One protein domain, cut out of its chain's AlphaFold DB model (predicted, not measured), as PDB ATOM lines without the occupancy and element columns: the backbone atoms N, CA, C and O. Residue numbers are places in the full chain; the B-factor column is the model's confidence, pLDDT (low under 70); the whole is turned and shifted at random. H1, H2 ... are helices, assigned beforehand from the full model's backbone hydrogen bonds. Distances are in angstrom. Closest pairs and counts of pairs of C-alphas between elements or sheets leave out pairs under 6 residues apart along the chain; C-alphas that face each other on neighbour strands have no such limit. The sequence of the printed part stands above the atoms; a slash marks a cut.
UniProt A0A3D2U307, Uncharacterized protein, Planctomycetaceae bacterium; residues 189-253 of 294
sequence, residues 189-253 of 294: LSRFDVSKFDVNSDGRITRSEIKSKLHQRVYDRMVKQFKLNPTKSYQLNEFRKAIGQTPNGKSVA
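AT A GLANCE: This is residues 189 to 253 of the 294 residues of an uncharacterized protein of Planctomycetaceae bacterium (UniProt A0A3D2U307). There is little regular structure here: a compact body, largely loops, with one longer helix, H1, along one side and a short helix, H2, set at a steep tilt to it near H1's last residue. Residues 189 to 212 form a long stretch with no named element, and a short antiparallel pairing ties its residues 204 to 205 to residues 234 to 235, just before H2. The printed part has 65 residues with H1, then H2, and no named strand; it is all helix, though named elements hold only 21 residues. The radius of gyration of the C-alphas is 10.9 A, and the spans are 31 by 25 by 19 A.

IN THESE COORDINATES: Find C-alpha 213 at (370.897, -162.489, 89.796); from there H1, residues 213 to 226, runs 20.0 A to C-alpha 226 at (359.230, -155.892, 104.601). H2, residues 236 to 242, ends at C-alpha 242 at (363.703, -155.847, 110.248).

HOW THE PARTS SIT: Look at Phe 226 and Ala 242: their C-alphas, the closest of H1 and H2, are 7.2 A apart, and the helices are close but not clearly touching. They run the same way at a steep tilt of 42 degrees. In H1 and H2, every O i to N i+4 pair is within hydrogen-bond range.

THE WHOLE: The C-alphas farthest apart, those of Lys 211 and Ala 253, are 32.1 A apart. The printed part has no cut, and the link from H1 to H2 is short. Check the B-factor column at residues 189 to 191, 195 and 246 to 253, where the model's pLDDT is under 70.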
ATOM      1  N   LEU A 189     360.914-167.304 106.409       58.09
ATOM      2  CA  LEU A 189     361.860-166.724 107.359       58.09
ATOM      3  C   LEU A 189     362.296-167.648 108.501       58.09
ATOM      4  O   LEU A 189     363.276-167.347 109.162       58.09
ATOM      5  N   SER A 190     361.587-168.736 108.800       57.94
ATOM      6  CA  SER A 190     361.980-169.657 109.871       57.94
ATOM      7  C   SER A 190     363.071-170.635 109.443       57.94
ATOM      8  O   SER A 190     363.626-171.311 110.301       57.94
ATOM      9  N   ARG A 191     363.298-170.777 108.131       59.06
ATOM     10  CA  ARG A 191     364.282-171.696 107.532       59.06
ATOM     11  C   ARG A 191     365.318-170.986 106.663       59.06
ATOM     12  O   ARG A 191     366.361-171.556 106.400       59.06
ATOM     13  N   PHE A 192     365.028-169.759 106.243       70.06
ATOM     14  CA  PHE A 192     365.966-168.888 105.553       70.06
ATOM     15  C   PHE A 192     366.954-168.285 106.558       70.06
ATOM     16  O   PHE A 192     366.577-167.396 107.320       70.06
ATOM     17  N   ASP A 193     368.204-168.735 106.586       71.88
ATOM     18  CA  ASP A 193     369.225-168.109 107.428       71.88
ATOM     19  C   ASP A 193     369.870-166.931 106.694       71.88
ATOM     20  O   ASP A 193     370.688-167.099 105.791       71.88
ATOM     21  N   VAL A 194     369.535-165.714 107.121       73.38
ATOM     22  CA  VAL A 194     370.116-164.479 106.576       73.38
ATOM     23  C   VAL A 194     371.641-164.449 106.724       73.38
ATOM     24  O   VAL A 194     372.312-163.852 105.895       73.38
ATOM     25  N   SER A 195     372.236-165.106 107.727       66.62
ATOM     26  CA  SER A 195     373.708-165.136 107.822       66.62
ATOM     27  C   SER A 195     374.372-165.928 106.701       66.62
ATOM     28  O   SER A 195     375.565-165.779 106.458       66.62
ATOM     29  N   LYS A 196     373.597-166.774 106.021       73.25
ATOM     30  CA  LYS A 196     374.015-167.559 104.859       73.25
ATOM     31  C   LYS A 196     373.567-166.909 103.549       73.25
ATOM     32  O   LYS A 196     373.748-167.487 102.484       73.25
ATOM     33  N   PHE A 197     372.974-165.720 103.629       75.19
ATOM     34  CA  PHE A 197     372.565-164.912 102.493       75.19
ATOM     35  C   PHE A 197     373.658-163.902 102.158       75.19
ATOM     36  O   PHE A 197     373.742-162.913 102.871       75.19
ATOM     37  N   ASP A 198     374.457-164.145 101.109       73.69
ATOM     38  CA  ASP A 198     375.445-163.228 100.496       73.69
ATOM     39  C   ASP A 198     375.949-162.089 101.414       73.69
ATOM     40  O   ASP A 198     375.892-160.911 101.056       73.69
ATOM     41  N   VAL A 199     376.394-162.440 102.632       74.12
ATOM     42  CA  VAL A 199     376.857-161.481 103.640       74.12
ATOM     43  C   VAL A 199     378.306-161.157 103.327       74.12
ATOM     44  O   VAL A 199     379.130-162.055 103.134       74.12
ATOM     45  N   ASN A 200     378.616-159.871 103.296       74.50
ATOM     46  CA  ASN A 200     379.961-159.381 103.056       74.50
ATOM     47  C   ASN A 200     380.912-159.736 104.206       74.50
ATOM     48  O   ASN A 200     380.496-160.044 105.326       74.50
ATOM     49  N   SER A 201     382.214-159.608 103.955       71.94
ATOM     50  CA  SER A 201     383.256-159.830 104.967       71.94
ATOM     51  C   SER A 201     383.141-158.909 106.188       71.94
ATOM     52  O   SER A 201     383.611-159.267 107.261       71.94
ATOM     53  N   ASP A 202     382.516-157.740 106.042       77.88
ATOM     54  CA  ASP A 202     382.258-156.780 107.121       77.88
ATOM     55  C   ASP A 202     380.927-157.032 107.866       77.88
ATOM     56  O   ASP A 202     380.543-156.252 108.738       77.88
ATOM     57  N   GLY A 203     380.218-158.121 107.539       80.56
ATOM     58  CA  GLY A 203     378.961-158.514 108.180       80.56
ATOM     59  C   GLY A 203     377.718-157.783 107.662       80.56
ATOM     60  O   GLY A 203     376.641-157.910 108.261       80.56
ATOM     61  N   ARG A 204     377.843-157.024 106.566       85.62
ATOM     62  CA  ARG A 204     376.742-156.272 105.959       85.62
ATOM     63  C   ARG A 204     376.109-156.988 104.774       85.62
ATOM     64  O   ARG A 204     376.699-157.868 104.156       85.62
ATOM     65  N   ILE A 205     374.889-156.569 104.455       86.56
ATOM     66  CA  ILE A 205     374.150-156.986 103.265       86.56
ATOM     67  C   ILE A 205     373.870-155.740 102.430       86.56
ATOM     68  O   ILE A 205     373.101-154.864 102.844       86.56
ATOM     69  N   THR A 206     374.467-155.687 101.239       88.56
ATOM     70  CA  THR A 206     374.305-154.586 100.282       88.56
ATOM     71  C   THR A 206     373.873-155.127  98.924       88.56
ATOM     72  O   THR A 206     374.518-155.998  98.345       88.56
ATOM     73  N   ARG A 207     372.797-154.573  98.358       89.62
ATOM     74  CA  ARG A 207     372.204-155.061  97.104       89.62
ATOM     75  C   ARG A 207     373.151-155.069  95.894       89.62
ATOM     76  O   ARG A 207     373.007-155.927  95.023       89.62
ATOM     77  N   SER A 208     374.074-154.115  95.801       86.62
ATOM     78  CA  SER A 208     375.041-154.011  94.695       86.62
ATOM     79  C   SER A 208     376.143-155.071  94.743       86.62
ATOM     80  O   SER A 208     376.752-155.352  93.717       86.62
ATOM     81  N   GLU A 209     376.390-155.662  95.911       86.19
ATOM     82  CA  GLU A 209     377.489-156.612  96.139       86.19
ATOM     83  C   GLU A 209     377.030-158.076  96.016       86.19
ATOM     84  O   GLU A 209     377.845-158.976  95.808       86.19
ATOM     85  N   ILE A 210     375.714-158.314  96.034       86.75
ATOM     86  CA  ILE A 210     375.092-159.606  95.728       86.75
ATOM     87  C   ILE A 210     375.353-159.941  94.255       86.75
ATOM     88  O   ILE A 210     374.739-159.361  93.359       86.75
ATOM     89  N   LYS A 211     376.249-160.892  93.979       87.81
ATOM     90  CA  LYS A 211     376.669-161.218  92.603       87.81
ATOM     91  C   LYS A 211     375.614-162.000  91.821       87.81
ATOM     92  O   LYS A 211     375.440-161.760  90.626       87.81
ATOM     93  N   SER A 212     374.906-162.926  92.471       89.06
ATOM     94  CA  SER A 212     373.913-163.757  91.788       89.06
ATOM     95  C   SER A 212     372.640-162.981  91.471       89.06
ATOM     96  O   SER A 212     371.999-162.413  92.355       89.06
ATOM     97  N   LYS A 213     372.187-163.050  90.217       89.75
ATOM     98  CA  LYS A 213     370.897-162.489  89.796       89.75
ATOM     99  C   LYS A 213     369.739-163.193  90.506       89.75
ATOM    100  O   LYS A 213     368.698-162.570  90.716       89.75
ATOM    101  N   LEU A 214     369.865-164.477  90.854       88.31
ATOM    102  CA  LEU A 214     368.878-165.185  91.673       88.31
ATOM    103  C   LEU A 214     368.772-164.577  93.070       88.31
ATOM    104  O   LEU A 214     367.671-164.200  93.474       88.31
ATOM    105  N   HIS A 215     369.891-164.443  93.779       89.62
ATOM    106  CA  HIS A 215     369.903-163.913  95.145       89.62
ATOM    107  C   HIS A 215     369.462-162.452  95.189       89.62
ATOM    108  O   HIS A 215     368.669-162.069  96.046       89.62
ATOM    109  N   GLN A 216     369.849-161.669  94.184       89.81
ATOM    110  CA  GLN A 216     369.362-160.309  93.973       89.81
ATOM    111  C   GLN A 216     367.827-160.241  93.923       89.81
ATOM    112  O   GLN A 216     367.221-159.442  94.631       89.81
ATOM    113  N   ARG A 217     367.170-161.123  93.154       88.06
ATOM    114  CA  ARG A 217     365.696-161.176  93.091       88.06
ATOM    115  C   ARG A 217     365.063-161.565  94.426       88.06
ATOM    116  O   ARG A 217     363.969-161.094  94.741       88.06
ATOM    117  N   VAL A 218     365.711-162.451  95.185       86.06
ATOM    118  CA  VAL A 218     365.254-162.828  96.530       86.06
ATOM    119  C   VAL A 218     365.341-161.620  97.462       86.06
ATOM    120  O   VAL A 218     364.340-161.292  98.098       86.06
ATOM    121  N   TYR A 219     366.471-160.908  97.464       87.88
ATOM    122  CA  TYR A 219     366.640-159.666  98.219       87.88
ATOM    123  C   TYR A 219     365.576-158.630  97.851       87.88
ATOM    124  O   TYR A 219     364.875-158.138  98.730       87.88
ATOM    125  N   ASP A 220     365.379-158.356  96.559       89.38
ATOM    126  CA  ASP A 220     364.416-157.356  96.080       89.38
ATOM    127  C   ASP A 220     362.983-157.690  96.529       89.38
ATOM    128  O   ASP A 220     362.203-156.811  96.912       89.38
ATOM    129  N   ARG A 221     362.632-158.984  96.557       86.94
ATOM    130  CA  ARG A 221     361.348-159.449  97.092       86.94
ATOM    131  C   ARG A 221     361.240-159.214  98.597       86.94
ATOM    132  O   ARG A 221     360.178-158.786  99.047       86.94
ATOM    133  N   MET A 222     362.298-159.478  99.361       84.25
ATOM    134  CA  MET A 222     362.323-159.225 100.806       84.25
ATOM    135  C   MET A 222     362.202-157.733 101.105       84.25
ATOM    136  O   MET A 222     361.340-157.346 101.890       84.25
ATOM    137  N   VAL A 223     362.979-156.891 100.423       87.38
ATOM    138  CA  VAL A 223     362.896-155.431 100.547       87.38
ATOM    139  C   VAL A 223     361.472-154.946 100.314       87.38
ATOM    140  O   VAL A 223     360.927-154.216 101.139       87.38
ATOM    141  N   LYS A 224     360.827-155.414  99.240       86.50
ATOM    142  CA  LYS A 224     359.435-155.066  98.939       86.50
ATOM    143  C   LYS A 224     358.459-155.568 100.008       86.50
ATOM    144  O   LYS A 224     357.563-154.830 100.408       86.50
ATOM    145  N   GLN A 225     358.606-156.813 100.458       83.62
ATOM    146  CA  GLN A 225     357.699-157.444 101.420       83.62
ATOM    147  C   GLN A 225     357.774-156.797 102.810       83.62
ATOM    148  O   GLN A 225     356.736-156.584 103.434       83.62
ATOM    149  N   PHE A 226     358.980-156.474 103.278       85.81
ATOM    150  CA  PHE A 226     359.230-155.892 104.601       85.81
ATOM    151  C   PHE A 226     359.366-154.367 104.573       85.81
ATOM    152  O   PHE A 226     359.656-153.765 105.601       85.81
ATOM    153  N   LYS A 227     359.127-153.736 103.413       86.69
ATOM    154  CA  LYS A 227     359.199-152.279 103.216       86.69
ATOM    155  C   LYS A 227     360.555-151.694 103.648       86.69
ATOM    156  O   LYS A 227     360.613-150.666 104.318       86.69
ATOM    157  N   LEU A 228     361.643-152.373 103.284       88.19
ATOM    158  CA  LEU A 228     363.013-151.926 103.551       88.19
ATOM    159  C   LEU A 228     363.455-150.880 102.513       88.19
ATOM    160  O   LEU A 228     362.851-150.747 101.450       88.19
ATOM    161  N   ASN A 229     364.530-150.152 102.808       87.38
ATOM    162  CA  ASN A 229     365.166-149.238 101.867       87.38
ATOM    163  C   ASN A 229     366.147-150.021 100.962       87.38
ATOM    164  O   ASN A 229     367.145-150.525 101.473       87.38
ATOM    165  N   PRO A 230     365.914-150.106  99.636       84.50
ATOM    166  CA  PRO A 230     366.746-150.891  98.717       84.50
ATOM    167  C   PRO A 230     368.185-150.382  98.557       84.50
ATOM    168  O   PRO A 230     369.042-151.144  98.115       84.50
ATOM    169  N   THR A 231     368.458-149.109  98.868       85.75
ATOM    170  CA  THR A 231     369.794-148.505  98.714       85.75
ATOM    171  C   THR A 231     370.608-148.529 100.004       85.75
ATOM    172  O   THR A 231     371.797-148.217  99.992       85.75
ATOM    173  N   LYS A 232     369.987-148.904 101.128       89.38
ATOM    174  CA  LYS A 232     370.651-148.972 102.425       89.38
ATOM    175  C   LYS A 232     371.427-150.285 102.556       89.38
ATOM    176  O   LYS A 232     370.898-151.362 102.292       89.38
ATOM    177  N   SER A 233     372.666-150.189 103.028       89.06
ATOM    178  CA  SER A 233     373.416-151.345 103.522       89.06
ATOM    179  C   SER A 233     372.969-151.656 104.952       89.06
ATOM    180  O   SER A 233     372.904-150.755 105.793       89.06
ATOM    181  N   TYR A 234     372.624-152.913 105.219       87.94
ATOM    182  CA  TYR A 234     372.126-153.351 106.523       87.94
ATOM    183  C   TYR A 234     373.161-154.212 107.232       87.94
ATOM    184  O   TYR A 234     373.678-155.160 106.644       87.94
ATOM    185  N   GLN A 235     373.401-153.946 108.517       89.31
ATOM    186  CA  GLN A 235     374.101-154.916 109.360       89.31
ATOM    187  C   GLN A 235     373.251-156.182 109.506       89.31
ATOM    188  O   GLN A 235     372.029-156.086 109.642       89.31
ATOM    189  N   LEU A 236     373.875-157.365 109.549       84.38
ATOM    190  CA  LEU A 236     373.164-158.649 109.634       84.38
ATOM    191  C   LEU A 236     372.084-158.679 110.736       84.38
ATOM    192  O   LEU A 236     370.951-159.096 110.496       84.38
ATOM    193  N   ASN A 237     372.407-158.192 111.937       84.00
ATOM    194  CA  ASN A 237     371.464-158.162 113.061       84.00
ATOM    195  C   ASN A 237     370.318-157.158 112.856       84.00
ATOM    196  O   ASN A 237     369.183-157.429 113.252       84.00
ATOM    197  N   GLU A 238     370.593-156.020 112.215       86.31
ATOM    198  CA  GLU A 238     369.572-155.031 111.865       86.31
ATOM    199  C   GLU A 238     368.603-155.609 110.829       86.31
ATOM    200  O   GLU A 238     367.388-155.518 110.999       86.31
ATOM    201  N   PHE A 239     369.136-156.277 109.803       86.31
ATOM    202  CA  PHE A 239     368.334-156.928 108.774       86.31
ATOM    203  C   PHE A 239     367.467-158.047 109.360       86.31
ATOM    204  O   PHE A 239     366.266-158.093 109.095       86.31
ATOM    205  N   ARG A 240     368.035-158.899 110.230       84.19
ATOM    206  CA  ARG A 240     367.292-159.938 110.968       84.19
ATOM    207  C   ARG A 240     366.121-159.353 111.747       84.19
ATOM    208  O   ARG A 240     364.998-159.834 111.606       84.19
ATOM    209  N   LYS A 241     366.363-158.286 112.515       84.38
ATOM    210  CA  LYS A 241     365.313-157.589 113.268       84.38
ATOM    211  C   LYS A 241     364.230-157.042 112.334       84.38
ATOM    212  O   LYS A 241     363.049-157.206 112.622       84.38
ATOM    213  N   ALA A 242     364.626-156.444 111.211       83.81
ATOM    214  CA  ALA A 242     363.703-155.847 110.248       83.81
ATOM    215  C   ALA A 242     362.778-156.874 109.568       83.81
ATOM    216  O   ALA A 242     361.648-156.541 109.220       83.81
ATOM    217  N   ILE A 243     363.221-158.128 109.431       80.06
ATOM    218  CA  ILE A 243     362.412-159.222 108.871       80.06
ATOM    219  C   ILE A 243     361.796-160.147 109.938       80.06
ATOM    220  O   ILE A 243     361.221-161.176 109.597       80.06
ATOM    221  N   GLY A 244     361.905-159.818 111.231       76.00
ATOM    222  CA  GLY A 244     361.292-160.598 112.316       76.00
ATOM    223  C   GLY A 244     362.020-161.899 112.699       76.00
ATOM    224  O   GLY A 244     361.400-162.819 113.241       76.00
ATOM    225  N   GLN A 245     363.325-161.998 112.436       75.88
ATOM    226  CA  GLN A 245     364.179-163.087 112.921       75.88
ATOM    227  C   GLN A 245     364.857-162.744 114.252       75.88
ATOM    228  O   GLN A 245     365.249-161.606 114.509       75.88
ATOM    229  N   THR A 246     365.048-163.765 115.090       69.69
ATOM    230  CA  THR A 246     365.914-163.694 116.275       69.69
ATOM    231  C   THR A 246     367.390-163.551 115.878       69.69
ATOM    232  O   THR A 246     367.766-163.920 114.762       69.69
ATOM    233  N   PRO A 247     368.267-163.105 116.799       64.44
ATOM    234  CA  PRO A 247     369.716-163.070 116.570       64.44
ATOM    235  C   PRO A 247     370.318-164.423 116.150       64.44
ATOM    236  O   PRO A 247     371.300-164.448 115.419       64.44
ATOM    237  N   ASN A 248     369.689-165.539 116.535       62.88
ATOM    238  CA  ASN A 248     370.112-166.898 116.174       62.88
ATOM    239  C   ASN A 248     369.445-167.421 114.880       62.88
ATOM    240  O   ASN A 248     369.436-168.624 114.640       62.88
ATOM    241  N   GLY A 249     368.822-166.549 114.074       57.06
ATOM    242  CA  GLY A 249     368.224-166.888 112.772       57.06
ATOM    243  C   GLY A 249     366.847-167.569 112.825       57.06
ATOM    244  O   GLY A 249     366.230-167.791 111.788       57.06
ATOM    245  N   LYS A 250     366.311-167.874 114.014       54.34
ATOM    246  CA  LYS A 250     364.971-168.473 114.167       54.34
ATOM    247  C   LYS A 250     363.878-167.402 114.100       54.34
ATOM    248  O   LYS A 250     364.026-166.347 114.712       54.34
ATOM    249  N   SER A 251     362.772-167.667 113.406       50.78
ATOM    250  CA  SER A 251     361.591-166.777 113.365       50.78
ATOM    251  C   SER A 251     360.894-166.713 114.729       50.78
ATOM    252  O   SER A 251     360.725-167.747 115.377       50.78
ATOM    253  N   VAL A 252     360.419-165.531 115.138       43.69
ATOM    254  CA  VAL A 252     359.579-165.376 116.340       43.69
ATOM    255  C   VAL A 252     358.099-165.562 115.954       43.69
ATOM    256  O   VAL A 252     357.569-164.794 115.163       43.69
ATOM    257  N   ALA A 253     357.466-166.594 116.526       43.09
ATOM    258  CA  ALA A 253     356.027-166.919 116.579       43.09
ATOM    259  C   ALA A 253     355.276-167.511 115.349       43.09
ATOM    260  O   ALA A 253     355.103-166.886 114.308       43.09
TER     261      ALA A 253